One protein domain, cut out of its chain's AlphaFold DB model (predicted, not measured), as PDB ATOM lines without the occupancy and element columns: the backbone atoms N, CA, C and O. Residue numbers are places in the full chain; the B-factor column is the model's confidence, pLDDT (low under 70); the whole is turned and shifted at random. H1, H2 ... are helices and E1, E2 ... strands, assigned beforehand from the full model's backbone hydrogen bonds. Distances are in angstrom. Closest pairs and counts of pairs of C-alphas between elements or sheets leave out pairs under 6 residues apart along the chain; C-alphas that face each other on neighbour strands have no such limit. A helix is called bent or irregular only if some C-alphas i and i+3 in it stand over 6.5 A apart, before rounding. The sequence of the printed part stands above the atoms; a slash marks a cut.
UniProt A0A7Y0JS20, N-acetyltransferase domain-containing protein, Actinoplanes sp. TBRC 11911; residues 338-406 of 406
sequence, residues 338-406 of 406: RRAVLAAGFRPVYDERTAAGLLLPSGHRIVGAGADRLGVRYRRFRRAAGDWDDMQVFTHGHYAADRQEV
ATOM      1  N   ARG A 338     268.130 361.038 250.115       85.62
ATOM      2  CA  ARG A 338     267.533 362.380 250.030       85.62
ATOM      3  C   ARG A 338     268.527 363.382 249.465       85.62
ATOM      4  O   ARG A 338     268.236 364.097 248.512       85.62
ATOM      5  N   ARG A 339     269.744 363.380 250.000       79.31
ATOM      6  CA  ARG A 339     270.783 364.290 249.541       79.31
ATOM      7  C   ARG A 339     271.284 363.991 248.128       79.31
ATOM      8  O   ARG A 339     271.589 364.927 247.398       79.31
ATOM      9  N   ALA A 340     271.356 362.720 247.729       77.69
ATOM     10  CA  ALA A 340     271.716 362.343 246.363       77.69
ATOM     11  C   ALA A 340     270.665 362.814 245.342       77.69
ATOM     12  O   ALA A 340     271.026 363.306 244.278       77.69
ATOM     13  N   VAL A 341     269.380 362.713 245.690       84.12
ATOM     14  CA  VAL A 341     268.256 363.196 244.874       84.12
ATOM     15  C   VAL A 341     268.288 364.723 244.734       84.12
ATOM     16  O   VAL A 341     268.211 365.234 243.617       84.12
ATOM     17  N   LEU A 342     268.516 365.452 245.832       82.31
ATOM     18  CA  LEU A 342     268.701 366.910 245.809       82.31
ATOM     19  C   LEU A 342     269.916 367.327 244.962       82.31
ATOM     20  O   LEU A 342     269.819 368.215 244.117       82.31
ATOM     21  N   ALA A 343     271.052 366.644 245.132       74.56
ATOM     22  CA  ALA A 343     272.267 366.854 244.339       74.56
ATOM     23  C   ALA A 343     272.038 366.598 242.837       74.56
ATOM     24  O   ALA A 343     272.579 367.294 241.973       74.56
ATOM     25  N   ALA A 344     271.176 365.630 242.521       76.12
ATOM     26  CA  ALA A 344     270.716 365.334 241.171       76.12
ATOM     27  C   ALA A 344     269.705 366.355 240.623       76.12
ATOM     28  O   ALA A 344     269.164 366.150 239.538       76.12
ATOM     29  N   GLY A 345     269.467 367.469 241.321       76.62
ATOM     30  CA  GLY A 345     268.615 368.566 240.866       76.62
ATOM     31  C   GLY A 345     267.121 368.254 240.914       76.62
ATOM     32  O   GLY A 345     266.345 368.932 240.242       76.62
ATOM     33  N   PHE A 346     266.713 367.229 241.663       85.81
ATOM     34  CA  PHE A 346     265.318 367.086 242.053       85.81
ATOM     35  C   PHE A 346     265.021 368.055 243.200       85.81
ATOM     36  O   PHE A 346     265.873 368.323 244.050       85.81
ATOM     37  N   ARG A 347     263.793 368.552 243.250       86.62
ATOM     38  CA  ARG A 347     263.281 369.441 244.288       86.62
ATOM     39  C   ARG A 347     262.233 368.707 245.113       86.62
ATOM     40  O   ARG A 347     261.486 367.925 244.533       86.62
ATOM     41  N   PRO A 348     262.131 368.943 246.429       90.19
ATOM     42  CA  PRO A 348     260.982 368.460 247.178       90.19
ATOM     43  C   PRO A 348     259.694 369.014 246.566       90.19
ATOM     44  O   PRO A 348     259.652 370.162 246.120       90.19
ATOM     45  N   VAL A 349     258.638 368.210 246.552       89.88
ATOM     46  CA  VAL A 349     257.298 368.714 246.246       89.88
ATOM     47  C   VAL A 349     256.776 369.408 247.490       89.88
ATOM     48  O   VAL A 349     256.813 368.827 248.568       89.88
ATOM     49  N   TYR A 350     256.289 370.636 247.353       86.50
ATOM     50  CA  TYR A 350     255.776 371.435 248.474       86.50
ATOM     51  C   TYR A 350     254.251 371.582 248.471       86.50
ATOM     52  O   TYR A 350     253.699 372.237 249.348       86.50
ATOM     53  N   ASP A 351     253.580 370.990 247.485       84.69
ATOM     54  CA  ASP A 351     252.135 371.051 247.297       84.69
ATOM     55  C   ASP A 351     251.527 369.646 247.411       84.69
ATOM     56  O   ASP A 351     251.910 368.723 246.688       84.69
ATOM     57  N   GLU A 352     250.580 369.473 248.332       86.81
ATOM     58  CA  GLU A 352     249.962 368.171 248.610       86.81
ATOM     59  C   GLU A 352     249.151 367.645 247.423       86.81
ATOM     60  O   GLU A 352     249.139 366.437 247.179       86.81
ATOM     61  N   ARG A 353     248.531 368.533 246.633       85.75
ATOM     62  CA  ARG A 353     247.766 368.152 245.437       85.75
ATOM     63  C   ARG A 353     248.678 367.571 244.359       85.75
ATOM     64  O   ARG A 353     248.376 366.516 243.802       85.75
ATOM     65  N   THR A 354     249.816 368.211 244.109       86.56
ATOM     66  CA  THR A 354     250.863 367.726 243.202       86.56
ATOM     67  C   THR A 354     251.409 366.390 243.688       86.56
ATOM     68  O   THR A 354     251.509 365.446 242.904       86.56
ATOM     69  N   ALA A 355     251.713 366.271 244.985       89.06
ATOM     70  CA  ALA A 355     252.180 365.015 245.567       89.06
ATOM     71  C   ALA A 355     251.149 363.890 245.377       89.06
ATOM     72  O   ALA A 355     251.508 362.804 244.927       89.06
ATOM     73  N   ALA A 356     249.865 364.148 245.639       86.56
ATOM     74  CA  ALA A 356     248.797 363.183 245.400       86.56
ATOM     75  C   ALA A 356     248.708 362.785 243.917       86.56
ATOM     76  O   ALA A 356     248.682 361.594 243.612       86.56
ATOM     77  N   GLY A 357     248.747 363.756 242.998       87.81
ATOM     78  CA  GLY A 357     248.746 363.531 241.548       87.81
ATOM     79  C   GLY A 357     249.865 362.599 241.076       87.81
ATOM     80  O   GLY A 357     249.610 361.643 240.346       87.81
ATOM     81  N   LEU A 358     251.090 362.827 241.554       89.06
ATOM     82  CA  LEU A 358     252.263 361.999 241.245       89.06
ATOM     83  C   LEU A 358     252.157 360.579 241.804       89.06
ATOM     84  O   LEU A 358     252.654 359.619 241.214       89.06
ATOM     85  N   LEU A 359     251.550 360.438 242.981       87.81
ATOM     86  CA  LEU A 359     251.529 359.178 243.712       87.81
ATOM     87  C   LEU A 359     250.317 358.307 243.363       87.81
ATOM     88  O   LEU A 359     250.399 357.091 243.538       87.81
ATOM     89  N   LEU A 360     249.236 358.871 242.820       83.75
ATOM     90  CA  LEU A 360     248.032 358.137 242.407       83.75
ATOM     91  C   LEU A 360     248.335 356.939 241.478       83.75
ATOM     92  O   LEU A 360     247.910 355.827 241.808       83.75
ATOM     93  N   PRO A 361     249.139 357.074 240.400       81.75
ATOM     94  CA  PRO A 361     249.460 355.954 239.504       81.75
ATOM     95  C   PRO A 361     250.299 354.846 240.155       81.75
ATOM     96  O   PRO A 361     250.466 353.766 239.592       81.75
ATOM     97  N   SER A 362     250.871 355.093 241.339       73.50
ATOM     98  CA  SER A 362     251.763 354.133 241.990       73.50
ATOM     99  C   SER A 362     251.044 352.947 242.639       73.50
ATOM    100  O   SER A 362     251.704 351.955 242.956       73.50
ATOM    101  N   GLY A 363     249.724 353.041 242.850       74.19
ATOM    102  CA  GLY A 363     248.913 351.998 243.492       74.19
ATOM    103  C   GLY A 363     249.254 351.748 244.969       74.19
ATOM    104  O   GLY A 363     248.811 350.754 245.558       74.19
ATOM    105  N   HIS A 364     250.063 352.620 245.575       80.56
ATOM    106  CA  HIS A 364     250.461 352.519 246.974       80.56
ATOM    107  C   HIS A 364     249.355 353.014 247.906       80.56
ATOM    108  O   HIS A 364     248.667 353.988 247.613       80.56
ATOM    109  N   ARG A 365     249.216 352.381 249.077       83.69
ATOM    110  CA  ARG A 365     248.374 352.924 250.155       83.69
ATOM    111  C   ARG A 365     249.159 354.017 250.874       83.69
ATOM    112  O   ARG A 365     250.237 353.730 251.399       83.69
ATOM    113  N   ILE A 366     248.622 355.235 250.885       86.00
ATOM    114  CA  ILE A 366     249.267 356.434 251.432       86.00
ATOM    115  C   ILE A 366     248.361 357.080 252.488       86.00
ATOM    116  O   ILE A 366     247.150 357.142 252.289       86.00
ATOM    117  N   VAL A 367     248.934 357.543 253.605       85.88
ATOM    118  CA  VAL A 367     248.215 358.274 254.670       85.88
ATOM    119  C   VAL A 367     249.047 359.435 255.223       85.88
ATOM    120  O   VAL A 367     250.275 359.407 255.147       85.88
ATOM    121  N   GLY A 368     248.378 360.428 255.822       80.31
ATOM    122  CA  GLY A 368     249.020 361.493 256.603       80.31
ATOM    123  C   GLY A 368     249.969 362.381 255.797       80.31
ATOM    124  O   GLY A 368     251.087 362.613 256.245       80.31
ATOM    125  N   ALA A 369     249.551 362.814 254.602       82.88
ATOM    126  CA  ALA A 369     250.319 363.778 253.823       82.88
ATOM    127  C   ALA A 369     250.311 365.152 254.517       82.88
ATOM    128  O   ALA A 369     249.261 365.591 254.974       82.88
ATOM    129  N   GLY A 370     251.473 365.797 254.615       83.31
ATOM    130  CA  GLY A 370     251.611 367.146 255.163       83.31
ATOM    131  C   GLY A 370     252.879 367.827 254.656       83.31
ATOM    132  O   GLY A 370     253.947 367.207 254.618       83.31
ATOM    133  N   ALA A 371     252.770 369.088 254.241       83.50
ATOM    134  CA  ALA A 371     253.910 369.882 253.782       83.50
ATOM    135  C   ALA A 371     254.655 370.569 254.940       83.50
ATOM    136  O   ALA A 371     254.053 371.238 255.778       83.50
ATOM    137  N   ASP A 372     255.986 370.457 254.954       81.50
ATOM    138  CA  ASP A 372     256.872 371.267 255.796       81.50
ATOM    139  C   ASP A 372     257.947 371.986 254.949       81.50
ATOM    140  O   ASP A 372     257.939 371.948 253.715       81.50
ATOM    141  N   ARG A 373     258.913 372.648 255.605       76.06
ATOM    142  CA  ARG A 373     260.046 373.330 254.935       76.06
ATOM    143  C   ARG A 373     260.928 372.405 254.080       76.06
ATOM    144  O   ARG A 373     261.703 372.887 253.256       76.06
ATOM    145  N   LEU A 374     260.830 371.090 254.270       80.56
ATOM    146  CA  LEU A 374     261.560 370.058 253.535       80.56
ATOM    147  C   LEU A 374     260.691 369.355 252.480       80.56
ATOM    148  O   LEU A 374     261.200 368.450 251.821       80.56
ATOM    149  N   GLY A 375     259.432 369.768 252.305       86.31
ATOM    150  CA  GLY A 375     258.486 369.233 251.326       86.31
ATOM    151  C   GLY A 375     257.356 368.413 251.952       86.31
ATOM    152  O   GLY A 375     257.235 368.287 253.169       86.31
ATOM    153  N   VAL A 376     256.514 367.842 251.097       90.81
ATOM    154  CA  VAL A 376     255.416 366.954 251.478       90.81
ATOM    155  C   VAL A 376     255.988 365.646 252.003       90.81
ATOM    156  O   VAL A 376     256.688 364.921 251.288       90.81
ATOM    157  N   ARG A 377     255.649 365.334 253.252       92.88
ATOM    158  CA  ARG A 377     255.876 364.033 253.879       92.88
ATOM    159  C   ARG A 377     254.582 363.251 253.919       92.88
ATOM    160  O   ARG A 377     253.527 363.840 254.103       92.88
ATOM    161  N   TYR A 378     254.665 361.939 253.773       92.56
ATOM    162  CA  TYR A 378     253.519 361.037 253.853       92.56
ATOM    163  C   TYR A 378     253.968 359.647 254.296       92.56
ATOM    164  O   TYR A 378     255.144 359.304 254.189       92.56
ATOM    165  N   ARG A 379     253.036 358.812 254.757       92.62
ATOM    166  CA  ARG A 379     253.312 357.411 255.096       92.62
ATOM    167  C   ARG A 379     252.851 356.498 253.978       92.62
ATOM    168  O   ARG A 379     251.712 356.613 253.530       92.62
ATOM    169  N   ARG A 380     253.699 355.562 253.557       90.81
ATOM    170  CA  ARG A 380     253.419 354.594 252.488       90.81
ATOM    171  C   ARG A 380     253.468 353.163 253.010       90.81
ATOM    172  O   ARG A 380     254.469 352.761 253.593       90.81
ATOM    173  N   PHE A 381     252.435 352.369 252.737       85.94
ATOM    174  CA  PHE A 381     252.409 350.959 253.131       85.94
ATOM    175  C   PHE A 381     253.345 350.106 252.263       85.94
ATOM    176  O   PHE A 381     253.191 350.031 251.040       85.94
ATOM    177  N   ARG A 382     254.281 349.400 252.897       80.00
ATOM    178  CA  ARG A 382     255.200 348.459 252.259       80.00
ATOM    179  C   ARG A 382     254.644 347.042 252.371       80.00
ATOM    180  O   ARG A 382     254.882 346.345 253.352       80.00
ATOM    181  N   ARG A 383     253.960 346.582 251.315       72.69
ATOM    182  CA  ARG A 383     253.331 345.244 251.270       72.69
ATOM    183  C   ARG A 383     254.280 344.104 251.652       72.69
ATOM    184  O   ARG A 383     253.879 343.234 252.408       72.69
ATOM    185  N   ALA A 384     255.523 344.140 251.169       67.81
ATOM    186  CA  ALA A 384     256.510 343.089 251.428       67.81
ATOM    187  C   ALA A 384     256.906 342.954 252.911       67.81
ATOM    188  O   ALA A 384     257.290 341.871 253.331       67.81
ATOM    189  N   ALA A 385     256.810 344.033 253.698       70.12
ATOM    190  CA  ALA A 385     257.201 344.049 255.110       70.12
ATOM    191  C   ALA A 385     256.007 344.141 256.077       70.12
ATOM    192  O   ALA A 385     256.195 344.023 257.281       70.12
ATOM    193  N   GLY A 386     254.794 344.394 255.573       80.62
ATOM    194  CA  GLY A 386     253.612 344.615 256.410       80.62
ATOM    195  C   GLY A 386     253.660 345.897 257.253       80.62
ATOM    196  O   GLY A 386     252.897 346.011 258.205       80.62
ATOM    197  N   ASP A 387     254.523 346.857 256.906       85.12
ATOM    198  CA  ASP A 387     254.794 348.069 257.695       85.12
ATOM    199  C   ASP A 387     254.628 349.356 256.859       85.12
ATOM    200  O   ASP A 387     254.289 349.312 255.671       85.12
ATOM    201  N   TRP A 388     254.847 350.515 257.473       88.88
ATOM    202  CA  TRP A 388     254.750 351.842 256.878       88.88
ATOM    203  C   TRP A 388     256.108 352.539 256.840       88.88
ATOM    204  O   TRP A 388     256.798 352.637 257.852       88.88
ATOM    205  N   ASP A 389     256.447 353.109 255.688       88.88
ATOM    206  CA  ASP A 389     257.601 353.991 255.545       88.88
ATOM    207  C   ASP A 389     257.156 355.454 255.581       88.88
ATOM    208  O   ASP A 389     256.166 355.809 254.938       88.88
ATOM    209  N   ASP A 390     257.916 356.306 256.265       91.62
ATOM    210  CA  ASP A 390     257.806 357.756 256.116       91.62
ATOM    211  C   ASP A 390     258.549 358.168 254.847       91.62
ATOM    212  O   ASP A 390     259.737 357.886 254.694       91.62
ATOM    213  N   MET A 391     257.858 358.829 253.931       92.94
ATOM    214  CA  MET A 391     258.338 359.135 252.591       92.94
ATOM    215  C   MET A 391     258.233 360.629 252.299       92.94
ATOM    216  O   MET A 391     257.353 361.321 252.806       92.94
ATOM    217  N   GLN A 392     259.106 361.099 251.418       93.62
ATOM    218  CA  GLN A 392     259.024 362.383 250.735       93.62
ATOM    219  C   GLN A 392     259.056 362.151 249.230       93.62
ATOM    220  O   GLN A 392     259.729 361.235 248.750       93.62
ATOM    221  N   VAL A 393     258.363 363.004 248.481       93.44
ATOM    222  CA  VAL A 393     258.394 362.986 247.018       93.44
ATOM    223  C   VAL A 393     259.156 364.198 246.495       93.44
ATOM    224  O   VAL A 393     259.007 365.318 246.989       93.44
ATOM    225  N   PHE A 394     259.998 363.949 245.500       92.44
ATOM    226  CA  PHE A 394     260.819 364.950 244.840       92.44
ATOM    227  C   PHE A 394     260.573 364.901 243.337       92.44
ATOM    228  O   PHE A 394     260.380 363.821 242.781       92.44
ATOM    229  N   THR A 395     260.632 366.048 242.673       91.12
ATOM    230  CA  THR A 395     260.415 366.190 241.234       91.12
ATOM    231  C   THR A 395     261.586 366.873 240.550       91.12
ATOM    232  O   THR A 395     262.267 367.722 241.117       91.12
ATOM    233  N   HIS A 396     261.818 366.516 239.298       85.25
ATOM    234  CA  HIS A 396     262.683 367.226 238.380       85.25
ATOM    235  C   HIS A 396     261.861 367.631 237.159       85.25
ATOM    236  O   HIS A 396     261.278 366.781 236.485       85.25
ATOM    237  N   GLY A 397     261.825 368.934 236.887       77.69
ATOM    238  CA  GLY A 397     260.943 369.522 235.886       77.69
ATOM    239  C   GLY A 397     259.599 369.983 236.441       77.69
ATOM    240  O   GLY A 397     259.304 369.844 237.631       77.69
ATOM    241  N   HIS A 398     258.792 370.576 235.566       65.75
ATOM    242  CA  HIS A 398     257.495 371.131 235.932       65.75
ATOM    243  C   HIS A 398     256.409 370.055 235.940       65.75
ATOM    244  O   HIS A 398     255.953 369.603 234.895       65.75
ATOM    245  N   TYR A 399     255.951 369.712 237.140       61.06
ATOM    246  CA  TYR A 399     254.649 369.094 237.365       61.06
ATOM    247  C   TYR A 399     253.727 370.208 237.847       61.06
ATOM    248  O   TYR A 399     253.747 370.564 239.023       61.06
ATOM    249  N   ALA A 400     253.026 370.867 236.925       48.00
ATOM    250  CA  ALA A 400     252.083 371.909 237.307       48.00
ATOM    251  C   ALA A 400     250.911 371.283 238.080       48.00
ATOM    252  O   ALA A 400     250.332 370.294 237.629       48.00
ATOM    253  N   ALA A 401     250.528 371.895 239.204       42.38
ATOM    254  CA  ALA A 401     249.226 371.661 239.834       42.38
ATOM    255  C   ALA A 401     248.063 372.257 239.010       42.38
ATOM    256  O   ALA A 401     246.902 371.972 239.301       42.38
ATOM    257  N   ASP A 402     248.371 373.040 237.970       36.19
ATOM    258  CA  ASP A 402     247.405 373.759 237.147       36.19
ATOM    259  C   ASP A 402     247.482 373.316 235.681       36.19
ATOM    260  O   ASP A 402     248.123 373.938 234.837       36.19
ATOM    261  N   ARG A 403     246.743 372.254 235.357       31.59
ATOM    262  CA  ARG A 403     245.708 372.424 234.337       31.59
ATOM    263  C   ARG A 403     244.413 372.715 235.083       31.59
ATOM    264  O   ARG A 403     243.696 371.804 235.488       31.59
ATOM    265  N   GLN A 404     244.135 373.998 235.293       33.50
ATOM    266  CA  GLN A 404     242.759 374.446 235.141       33.50
ATOM    267  C   GLN A 404     242.428 374.258 233.655       33.50
ATOM    268  O   GLN A 404     242.714 375.126 232.841       33.50
ATOM    269  N   GLU A 405     241.912 373.090 233.282       26.84
ATOM    270  CA  GLU A 405     241.184 372.934 232.025       26.84
ATOM    271  C   GLU A 405     239.743 372.554 232.376       26.84
ATOM    272  O   GLU A 405     239.473 371.412 232.737       26.84
ATOM    273  N   VAL A 406     238.902 373.592 232.252       30.72
ATOM    274  CA  VAL A 406     237.434 373.667 232.095       30.72
ATOM    275  C   VAL A 406     236.556 373.211 233.257       30.72
ATOM    276  O   VAL A 406     236.427 371.994 233.504       30.72
TER     277      VAL A 406
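Overview. This is residues 338 to 406 of the 406 residues of the protein "N-acetyltransferase domain-containing protein" of Actinoplanes sp. TBRC 11911 (UniProt A0A7Y0JS20). A strongly twisted sheet of three strands, E1, E2 and E3, has one helix, H2, packed on one face, while a short first helix, H1, sits off by E3 and only grazes the sheet. After E3 a tail with no named element, residues 397 to 406, leads away to the end of the chain. The printed part has 69 residues, with the named elements in the order H1, H2, E1, E2, E3; the sheet runs E1, E2, E3, antiparallel throughout, and the class is mixed, helices and strands. It is only just compact, close to loose, with a radius of gyration of the C-alphas of 12.9 A and spans of 39 by 34 by 20 A.

Arrangement. Start at H1, residues 338 to 343, which only grazes the sheet with residues 338 to 342; its closest C-alpha to E3, residues 387 to 396, is that of Val 341, 7.6 A from that of Phe 394. H1 is apart from H2, residues 352 to 362. Between them, residues 347 to 348 pair antiparallel with residues 394 to 395 of E3. H2 is on the sheet at a height of 7.5 A, and the two make two layers, a helix on one face of a sheet. It lies over none of the strands, but only just: 2 of its C-alphas fall on E2, residues 375 to 382, and 2 on E3. Its closest C-alphas to E2 are those of Glu 352 and Val 376, 6.3 A apart. E1, residues 366 to 372, E2 and E3 form a meander, each strand the antiparallel neighbour of the one before. In the hairpin of E1 and E2, at 161 degrees, look for N 367 and O 379, 2.9 A apart. In the hairpin of E2 and E3, at 137 degrees, N 380 and O 389 are 2.8 A apart. Every O i to N i+4 pair is within hydrogen-bond range in H1, and 5 of 7 are in H2.

Along the chain. Find C-alpha 338 at (267.533, 362.380, 250.030), where H1 begins; it is 8.6 A long. H2 starts at C-alpha 352, (249.962, 368.171, 248.610), and spans 15.6 A; it is irregular, but only just, with C-alphas 358 and 361 6.9 A apart. E1 measures 17.2 A, E2 21.1 A and E3 28.3 A, ending at C-alpha 396, (262.683, 367.226, 238.380).

Size, cuts and confidence. The two C-alphas farthest apart are those of Ala 385 and Val 406, 42.4 A. The printed part has no cut and no long link; the link from H1 to H2 is short, the others tight. Mean pLDDT of the printed part is 78.8; look for values under 70 at residue 384 and at residues 398 to 406, the last of them the chain's last residue.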